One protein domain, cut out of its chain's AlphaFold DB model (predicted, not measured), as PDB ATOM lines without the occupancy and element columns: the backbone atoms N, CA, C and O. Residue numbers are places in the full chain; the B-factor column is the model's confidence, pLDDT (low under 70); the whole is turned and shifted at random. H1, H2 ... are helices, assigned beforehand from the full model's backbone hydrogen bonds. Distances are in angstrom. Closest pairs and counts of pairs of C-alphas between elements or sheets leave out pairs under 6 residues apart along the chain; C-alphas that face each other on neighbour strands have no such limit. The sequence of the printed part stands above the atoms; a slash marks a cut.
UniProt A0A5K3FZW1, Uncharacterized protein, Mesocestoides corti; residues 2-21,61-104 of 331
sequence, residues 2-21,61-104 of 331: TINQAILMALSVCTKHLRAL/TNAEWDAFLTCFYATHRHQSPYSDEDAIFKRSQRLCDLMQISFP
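AT A GLANCE: This is residues 2 to 21 and 61 to 104 of the 331 residues of an uncharacterized protein of Mesocestoides corti (UniProt A0A5K3FZW1). Helix H1 makes the long side of an open arrangement: H2 is set across its first half at a steep angle, and H3 packs slantwise on its later part. H2 and H3 do not meet each other, and an extended loop, residues 76 to 86, leads from one to the other. The printed part has 64 residues with three named helices, in the order H1, H2, H3, and no named strand; the class is all helix. It is only just compact, close to loose, with a radius of gyration of the C-alphas of 12.5 A and spans of 31 by 28 by 20 A.

HOW THE PARTS SIT: H1, residues 3 to 20, touches H2, residues 62 to 75, with its residues 3 to 9 alone. Their closest C-alphas, those of Ala 6 and Phe 68, are 5.6 A apart. The two run opposite ways at a steep tilt of 63 degrees. With residues 11 to 18 alone, H1 touches H3, residues 87 to 102. The closest C-alphas here, those of Leu 11 and Ser 92, are 6.7 A apart. H1 and H3 run the same way at a steep tilt of 39 degrees. H2 and H3 are apart. In H1, H2 and H3 every O i to N i+4 pair is within hydrogen-bond range.

IN THESE COORDINATES: H1 runs from Ile 3, with its C-alpha at (-11.675, -14.515, -14.496), to Ala 20, a length of 25.8 A. H2 runs from Asn 62, with its C-alpha at (-23.688, -11.230, -27.417), to Thr 75, 19.7 A away. H3 runs from Ala 87 to Ser 102, 22.4 A, and its last C-alpha is at (-30.094, -32.728, -13.213).

THE WHOLE: The two C-alphas farthest apart, those of Asn 62 and Glu 85, are 33.3 A apart. Residues 22 to 60 are not printed, and C-alphas 21 and 61 are 23.1 A apart across this cut. The link from H2 to H3, 11 residues, is long. The mean pLDDT of the printed part is 89.7, and no printed residue is under 70.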
ATOM      1  N   THR A   2     -12.669 -10.185 -16.662       90.12
ATOM      2  CA  THR A   2     -11.712 -10.877 -15.780       90.12
ATOM      3  C   THR A   2     -12.185 -12.303 -15.473       90.12
ATOM      4  O   THR A   2     -13.349 -12.625 -15.703       90.12
ATOM      5  N   ILE A   3     -11.307 -13.150 -14.921       89.12
ATOM      6  CA  ILE A   3     -11.675 -14.515 -14.496       89.12
ATOM      7  C   ILE A   3     -12.801 -14.471 -13.454       89.12
ATOM      8  O   ILE A   3     -13.775 -15.202 -13.583       89.12
ATOM      9  N   ASN A   4     -12.720 -13.563 -12.477       89.44
ATOM     10  CA  ASN A   4     -13.750 -13.426 -11.443       89.44
ATOM     11  C   ASN A   4     -15.107 -13.036 -12.045       89.44
ATOM     12  O   ASN A   4     -16.117 -13.639 -11.702       89.44
ATOM     13  N   GLN A   5     -15.126 -12.098 -12.998       91.31
ATOM     14  CA  GLN A   5     -16.353 -11.729 -13.716       91.31
ATOM     15  C   GLN A   5     -16.935 -12.911 -14.502       91.31
ATOM     16  O   GLN A   5     -18.144 -13.117 -14.482       91.31
ATOM     17  N   ALA A   6     -16.087 -13.706 -15.163       92.50
ATOM     18  CA  ALA A   6     -16.533 -14.896 -15.879       92.50
ATOM     19  C   ALA A   6     -17.114 -15.953 -14.924       92.50
ATOM     20  O   ALA A   6     -18.159 -16.524 -15.218       92.50
ATOM     21  N   ILE A   7     -16.491 -16.179 -13.763       91.38
ATOM     22  CA  ILE A   7     -16.996 -17.117 -12.748       91.38
ATOM     23  C   ILE A   7     -18.363 -16.664 -12.229       91.38
ATOM     24  O   ILE A   7     -19.297 -17.457 -12.229       91.38
ATOM     25  N   LEU A   8     -18.521 -15.390 -11.865       91.25
ATOM     26  CA  LEU A   8     -19.808 -14.858 -11.401       91.25
ATOM     27  C   LEU A   8     -20.899 -14.964 -12.479       91.25
ATOM     28  O   LEU A   8     -22.018 -15.383 -12.182       91.25
ATOM     29  N   MET A   9     -20.561 -14.677 -13.741       93.94
ATOM     30  CA  MET A   9     -21.467 -14.882 -14.874       93.94
ATOM     31  C   MET A   9     -21.867 -16.359 -15.019       93.94
ATOM     32  O   MET A   9     -23.050 -16.656 -15.173       93.94
ATOM     33  N   ALA A  10     -20.918 -17.296 -14.917       93.06
ATOM     34  CA  ALA A  10     -21.208 -18.729 -14.969       93.06
ATOM     35  C   ALA A  10     -22.128 -19.170 -13.821       93.06
ATOM     36  O   ALA A  10     -23.120 -19.847 -14.079       93.06
ATOM     37  N   LEU A  11     -21.856 -18.748 -12.581       92.62
ATOM     38  CA  LEU A  11     -22.690 -19.059 -11.415       92.62
ATOM     39  C   LEU A  11     -24.115 -18.537 -11.587       92.62
ATOM     40  O   LEU A  11     -25.070 -19.278 -11.359       92.62
ATOM     41  N   SER A  12     -24.264 -17.296 -12.053       92.12
ATOM     42  CA  SER A  12     -25.560 -16.683 -12.356       92.12
ATOM     43  C   SER A  12     -26.337 -17.489 -13.407       92.12
ATOM     44  O   SER A  12     -27.497 -17.848 -13.191       92.12
ATOM     45  N   VAL A  13     -25.689 -17.854 -14.520       92.31
ATOM     46  CA  VAL A  13     -26.308 -18.664 -15.581       92.31
ATOM     47  C   VAL A  13     -26.700 -20.049 -15.064       92.31
ATOM     48  O   VAL A  13     -27.803 -20.512 -15.354       92.31
ATOM     49  N   CYS A  14     -25.829 -20.706 -14.300       91.88
ATOM     50  CA  CYS A  14     -26.068 -22.045 -13.768       91.88
ATOM     51  C   CYS A  14     -27.231 -22.062 -12.770       91.88
ATOM     52  O   CYS A  14     -28.138 -22.884 -12.902       91.88
ATOM     53  N   THR A  15     -27.248 -21.103 -11.842       90.62
ATOM     54  CA  THR A  15     -28.336 -20.916 -10.868       90.62
ATOM     55  C   THR A  15     -29.666 -20.724 -11.596       90.62
ATOM     56  O   THR A  15     -30.633 -21.429 -11.330       90.62
ATOM     57  N   LYS A  16     -29.700 -19.861 -12.620       87.38
ATOM     58  CA  LYS A  16     -30.896 -19.643 -13.449       87.38
ATOM     59  C   LYS A  16     -31.406 -20.925 -14.116       87.38
ATOM     60  O   LYS A  16     -32.616 -21.136 -14.172       87.38
ATOM     61  N   HIS A  17     -30.511 -21.775 -14.623       87.25
ATOM     62  CA  HIS A  17     -30.906 -23.050 -15.234       87.25
ATOM     63  C   HIS A  17     -31.514 -24.011 -14.208       87.25
ATOM     64  O   HIS A  17     -32.519 -24.650 -14.509       87.25
ATOM     65  N   LEU A  18     -30.955 -24.091 -13.000       87.56
ATOM     66  CA  LEU A  18     -31.493 -24.938 -11.930       87.56
ATOM     67  C   LEU A  18     -32.819 -24.401 -11.373       87.56
ATOM     68  O   LEU A  18     -33.753 -25.182 -11.186       87.56
ATOM     69  N   ARG A  19     -32.960 -23.076 -11.216       86.88
ATOM     70  CA  ARG A  19     -34.235 -22.418 -10.869       86.88
ATOM     71  C   ARG A  19     -35.331 -22.749 -11.881       86.88
ATOM     72  O   ARG A  19     -36.438 -23.102 -11.490       86.88
ATOM     73  N   ALA A  20     -35.017 -22.723 -13.179       84.75
ATOM     74  CA  ALA A  20     -35.965 -23.096 -14.233       84.75
ATOM     75  C   ALA A  20     -36.414 -24.571 -14.167       84.75
ATOM     76  O   ALA A  20     -37.474 -24.908 -14.692       84.75
ATOM     77  N   LEU A  21     -35.633 -25.437 -13.516       82.62
ATOM     78  CA  LEU A  21     -35.980 -26.836 -13.247       82.62
ATOM     79  C   LEU A  21     -36.678 -27.034 -11.888       82.62
ATOM     80  O   LEU A  21     -37.063 -28.157 -11.574       82.62
ATOM     81  N   THR A  61     -25.788  -9.937 -23.169       93.25
ATOM     82  CA  THR A  61     -25.612  -9.535 -24.563       93.25
ATOM     83  C   THR A  61     -24.633 -10.464 -25.286       93.25
ATOM     84  O   THR A  61     -23.806 -11.135 -24.666       93.25
ATOM     85  N   ASN A  62     -24.666 -10.471 -26.623       91.44
ATOM     86  CA  ASN A  62     -23.688 -11.230 -27.417       91.44
ATOM     87  C   ASN A  62     -22.242 -10.814 -27.096       91.44
ATOM     88  O   ASN A  62     -21.376 -11.669 -26.987       91.44
ATOM     89  N   ALA A  63     -21.997  -9.521 -26.856       94.06
ATOM     90  CA  ALA A  63     -20.669  -9.024 -26.499       94.06
ATOM     91  C   ALA A  63     -20.174  -9.564 -25.144       94.06
ATOM     92  O   ALA A  63     -18.985  -9.844 -24.986       94.06
ATOM     93  N   GLU A  64     -21.069  -9.736 -24.167       94.88
ATOM     94  CA  GLU A  64     -20.735 -10.353 -22.877       94.88
ATOM     95  C   GLU A  64     -20.449 -11.847 -23.027       94.88
ATOM     96  O   GLU A  64     -19.471 -12.332 -22.461       94.88
ATOM     97  N   TRP A  65     -21.229 -12.561 -23.846       95.25
ATOM     98  CA  TRP A  65     -20.948 -13.957 -24.187       95.25
ATOM     99  C   TRP A  65     -19.616 -14.130 -24.919       95.25
ATOM    100  O   TRP A  65     -18.844 -15.025 -24.576       95.25
ATOM    101  N   ASP A  66     -19.295 -13.254 -25.869       94.12
ATOM    102  CA  ASP A  66     -18.016 -13.273 -26.583       94.12
ATOM    103  C   ASP A  66     -16.842 -13.010 -25.626       94.12
ATOM    104  O   ASP A  66     -15.802 -13.679 -25.684       94.12
ATOM    105  N   ALA A  67     -17.013 -12.075 -24.686       94.81
ATOM    106  CA  ALA A  67     -16.027 -11.792 -23.649       94.81
ATOM    107  C   ALA A  67     -15.864 -12.964 -22.663       94.81
ATOM    108  O   ALA A  67     -14.731 -13.284 -22.288       94.81
ATOM    109  N   PHE A  68     -16.962 -13.628 -22.288       95.12
ATOM    110  CA  PHE A  68     -16.958 -14.840 -21.472       95.12
ATOM    111  C   PHE A  68     -16.220 -15.977 -22.174       95.12
ATOM    112  O   PHE A  68     -15.298 -16.547 -21.599       95.12
ATOM    113  N   LEU A  69     -16.551 -16.267 -23.435       93.62
ATOM    114  CA  LEU A  69     -15.904 -17.322 -24.214       93.62
ATOM    115  C   LEU A  69     -14.411 -17.044 -24.417       93.62
ATOM    116  O   LEU A  69     -13.589 -17.950 -24.287       93.62
ATOM    117  N   THR A  70     -14.041 -15.788 -24.678       93.00
ATOM    118  CA  THR A  70     -12.634 -15.371 -24.762       93.00
ATOM    119  C   THR A  70     -11.897 -15.651 -23.452       93.00
ATOM    120  O   THR A  70     -10.792 -16.198 -23.478       93.00
ATOM    121  N   CYS A  71     -12.514 -15.325 -22.311       92.88
ATOM    122  CA  CYS A  71     -11.964 -15.628 -20.993       92.88
ATOM    123  C   CYS A  71     -11.851 -17.145 -20.773       92.88
ATOM    124  O   CYS A  71     -10.755 -17.634 -20.517       92.88
ATOM    125  N   PHE A  72     -12.931 -17.896 -20.997       91.62
ATOM    126  CA  PHE A  72     -12.999 -19.353 -20.858       91.62
ATOM    127  C   PHE A  72     -11.888 -20.080 -21.635       91.62
ATOM    128  O   PHE A  72     -11.184 -20.932 -21.091       91.62
ATOM    129  N   TYR A  73     -11.668 -19.721 -22.906       89.69
ATOM    130  CA  TYR A  73     -10.616 -20.356 -23.707       89.69
ATOM    131  C   TYR A  73      -9.201 -19.983 -23.249       89.69
ATOM    132  O   TYR A  73      -8.275 -20.768 -23.466       89.69
ATOM    133  N   ALA A  74      -9.018 -18.818 -22.623       88.44
ATOM    134  CA  ALA A  74      -7.745 -18.430 -22.027       88.44
ATOM    135  C   ALA A  74      -7.490 -19.160 -20.697       88.44
ATOM    136  O   ALA A  74      -6.343 -19.478 -20.395       88.44
ATOM    137  N   THR A  75      -8.536 -19.483 -19.928       84.44
ATOM    138  CA  THR A  75      -8.428 -20.041 -18.571       84.44
ATOM    139  C   THR A  75      -8.240 -21.553 -18.498       84.44
ATOM    140  O   THR A  75      -7.911 -22.047 -17.427       84.44
ATOM    141  N   HIS A  76      -8.361 -22.300 -19.604       71.81
ATOM    142  CA  HIS A  76      -8.315 -23.781 -19.637       71.81
ATOM    143  C   HIS A  76      -7.061 -24.429 -18.993       71.81
ATOM    144  O   HIS A  76      -7.007 -25.640 -18.791       71.81
ATOM    145  N   ARG A  77      -6.010 -23.652 -18.702       70.75
ATOM    146  CA  ARG A  77      -4.765 -24.118 -18.057       70.75
ATOM    147  C   ARG A  77      -4.399 -23.365 -16.776       70.75
ATOM    148  O   ARG A  77      -3.296 -23.545 -16.267       70.75
ATOM    149  N   HIS A  78      -5.284 -22.508 -16.286       78.50
ATOM    150  CA  HIS A  78      -5.058 -21.734 -15.074       78.50
ATOM    151  C   HIS A  78      -5.695 -22.441 -13.876       78.50
ATOM    152  O   HIS A  78      -6.734 -23.084 -14.007       78.50
ATOM    153  N   GLN A  79      -5.051 -22.342 -12.714       80.25
ATOM    154  CA  GLN A  79      -5.649 -22.790 -11.458       80.25
ATOM    155  C   GLN A  79      -6.785 -21.846 -11.052       80.25
ATOM    156  O   GLN A  79      -6.811 -20.685 -11.472       80.25
ATOM    157  N   SER A  80      -7.710 -22.358 -10.238       81.88
ATOM    158  CA  SER A  80      -8.749 -21.537  -9.618       81.88
ATOM    159  C   SER A  80      -8.104 -20.355  -8.882       81.88
ATOM    160  O   SER A  80      -7.121 -20.562  -8.168       81.88
ATOM    161  N   PRO A  81      -8.630 -19.124  -9.033       86.19
ATOM    162  CA  PRO A  81      -8.194 -17.995  -8.218       86.19
ATOM    163  C   PRO A  81      -8.698 -18.086  -6.766       86.19
ATOM    164  O   PRO A  81      -8.211 -17.341  -5.921       86.19
ATOM    165  N   TYR A  82      -9.649 -18.982  -6.483       88.44
ATOM    166  CA  TYR A  82     -10.259 -19.187  -5.169       88.44
ATOM    167  C   TYR A  82      -9.743 -20.465  -4.507       88.44
ATOM    168  O   TYR A  82      -9.560 -21.479  -5.190       88.44
ATOM    169  N   SER A  83      -9.543 -20.405  -3.188       89.44
ATOM    170  CA  SER A  83      -9.237 -21.573  -2.350       89.44
ATOM    171  C   SER A  83     -10.495 -22.384  -2.029       89.44
ATOM    172  O   SER A  83     -11.602 -21.864  -2.139       89.44
ATOM    173  N   ASP A  84     -10.330 -23.621  -1.563       84.88
ATOM    174  CA  ASP A  84     -11.456 -24.514  -1.253       84.88
ATOM    175  C   ASP A  84     -12.339 -24.011  -0.086       84.88
ATOM    176  O   ASP A  84     -13.489 -24.427   0.076       84.88
ATOM    177  N   GLU A  85     -11.824 -23.089   0.735       88.56
ATOM    178  CA  GLU A  85     -12.565 -22.478   1.844       88.56
ATOM    179  C   GLU A  85     -13.456 -21.308   1.399       88.56
ATOM    180  O   GLU A  85     -14.395 -20.950   2.120       88.56
ATOM    181  N   ASP A  86     -13.199 -20.761   0.209       94.06
ATOM    182  CA  ASP A  86     -13.862 -19.582  -0.344       94.06
ATOM    183  C   ASP A  86     -15.348 -19.847  -0.642       94.06
ATOM    184  O   ASP A  86     -15.727 -20.906  -1.162       94.06
ATOM    185  N   ALA A  87     -16.210 -18.876  -0.338       91.31
ATOM    186  CA  ALA A  87     -17.649 -18.981  -0.570       91.31
ATOM    187  C   ALA A  87     -17.983 -19.206  -2.054       91.31
ATOM    188  O   ALA A  87     -18.868 -20.001  -2.382       91.31
ATOM    189  N   ILE A  88     -17.234 -18.577  -2.968       91.25
ATOM    190  CA  ILE A  88     -17.424 -18.736  -4.413       91.25
ATOM    191  C   ILE A  88     -17.056 -20.155  -4.844       91.25
ATOM    192  O   ILE A  88     -17.759 -20.748  -5.669       91.25
ATOM    193  N   PHE A  89     -15.998 -20.733  -4.271       92.00
ATOM    194  CA  PHE A  89     -15.615 -22.116  -4.545       92.00
ATOM    195  C   PHE A  89     -16.701 -23.094  -4.080       92.00
ATOM    196  O   PHE A  89     -17.186 -23.898  -4.879       92.00
ATOM    197  N   LYS A  90     -17.154 -22.973  -2.826       92.81
ATOM    198  CA  LYS A  90     -18.212 -23.826  -2.256       92.81
ATOM    199  C   LYS A  90     -19.514 -23.731  -3.050       92.81
ATOM    200  O   LYS A  90     -20.121 -24.754  -3.368       92.81
ATOM    201  N   ARG A  91     -19.910 -22.517  -3.447       93.25
ATOM    202  CA  ARG A  91     -21.081 -22.289  -4.307       93.25
ATOM    203  C   ARG A  91     -20.915 -22.939  -5.682       93.25
ATOM    204  O   ARG A  91     -21.849 -23.572  -6.170       93.25
ATOM    205  N   SER A  92     -19.734 -22.820  -6.291       92.56
ATOM    206  CA  SER A  92     -19.423 -23.465  -7.576       92.56
ATOM    207  C   SER A  92     -19.545 -24.985  -7.482       92.56
ATOM    208  O   SER A  92     -20.152 -25.606  -8.351       92.56
ATOM    209  N   GLN A  93     -19.014 -25.579  -6.410       92.38
ATOM    210  CA  GLN A  93     -19.088 -27.018  -6.174       92.38
ATOM    211  C   GLN A  93     -20.535 -27.491  -5.994       92.38
ATOM    212  O   GLN A  93     -20.963 -28.399  -6.704       92.38
ATOM    213  N   ARG A  94     -21.321 -26.814  -5.145       92.31
ATOM    214  CA  ARG A  94     -22.747 -27.125  -4.937       92.31
ATOM    215  C   ARG A  94     -23.539 -27.081  -6.247       92.31
ATOM    216  O   ARG A  94     -24.333 -27.979  -6.516       92.31
ATOM    217  N   LEU A  95     -23.314 -26.063  -7.080       92.62
ATOM    218  CA  LEU A  95     -23.975 -25.957  -8.383       92.62
ATOM    219  C   LEU A  95     -23.562 -27.084  -9.332       92.62
ATOM    220  O   LEU A  95     -24.427 -27.641 -10.004       92.62
ATOM    221  N   CYS A  96     -22.280 -27.453  -9.374       92.25
ATOM    222  CA  CYS A  96     -21.815 -28.599 -10.155       92.25
ATOM    223  C   CYS A  96     -22.489 -29.906  -9.709       92.25
ATOM    224  O   CYS A  96     -22.951 -30.658 -10.565       92.25
ATOM    225  N   ASP A  97     -22.611 -30.148  -8.404       91.81
ATOM    226  CA  ASP A  97     -23.262 -31.350  -7.866       91.81
ATOM    227  C   ASP A  97     -24.747 -31.407  -8.265       91.81
ATOM    228  O   ASP A  97     -25.234 -32.424  -8.769       91.81
ATOM    229  N   LEU A  98     -25.466 -30.287  -8.127       92.00
ATOM    230  CA  LEU A  98     -26.863 -30.170  -8.559       92.00
ATOM    231  C   LEU A  98     -27.012 -30.358 -10.072       92.00
ATOM    232  O   LEU A  98     -27.928 -31.043 -10.537       92.00
ATOM    233  N   MET A  99     -26.101 -29.787 -10.859       91.00
ATOM    234  CA  MET A  99     -26.092 -29.961 -12.307       91.00
ATOM    235  C   MET A  99     -25.819 -31.405 -12.710       91.00
ATOM    236  O   MET A  99     -26.482 -31.912 -13.610       91.00
ATOM    237  N   GLN A 100     -24.908 -32.098 -12.035       89.88
ATOM    238  CA  GLN A 100     -24.616 -33.498 -12.318       89.88
ATOM    239  C   GLN A 100     -25.841 -34.398 -12.107       89.88
ATOM    240  O   GLN A 100     -26.056 -35.335 -12.877       89.88
ATOM    241  N   ILE A 101     -26.660 -34.103 -11.097       88.06
ATOM    242  CA  ILE A 101     -27.918 -34.817 -10.836       88.06
ATOM    243  C   ILE A 101     -28.962 -34.503 -11.919       88.06
ATOM    244  O   ILE A 101     -29.692 -35.389 -12.364       88.06
ATOM    245  N   SER A 102     -29.021 -33.246 -12.354       89.00
ATOM    246  CA  SER A 102     -30.094 -32.728 -13.213       89.00
ATOM    247  C   SER A 102     -29.846 -32.934 -14.707       89.00
ATOM    248  O   SER A 102     -30.793 -33.047 -15.487       89.00
ATOM    249  N   PHE A 103     -28.582 -32.977 -15.127       89.19
ATOM    250  CA  PHE A 103     -28.176 -33.015 -16.528       89.19
ATOM    251  C   PHE A 103     -27.450 -34.331 -16.842       89.19
ATOM    252  O   PHE A 103     -26.256 -34.464 -16.582       89.19
ATOM    253  N   PRO A 104     -28.124 -35.291 -17.505       87.94
ATOM    254  CA  PRO A 104     -27.553 -36.592 -17.867       87.94
ATOM    255  C   PRO A 104     -26.228 -36.557 -18.643       87.94
ATOM    256  O   PRO A 104     -25.500 -37.547 -18.651       87.94
TER     257      PRO A 104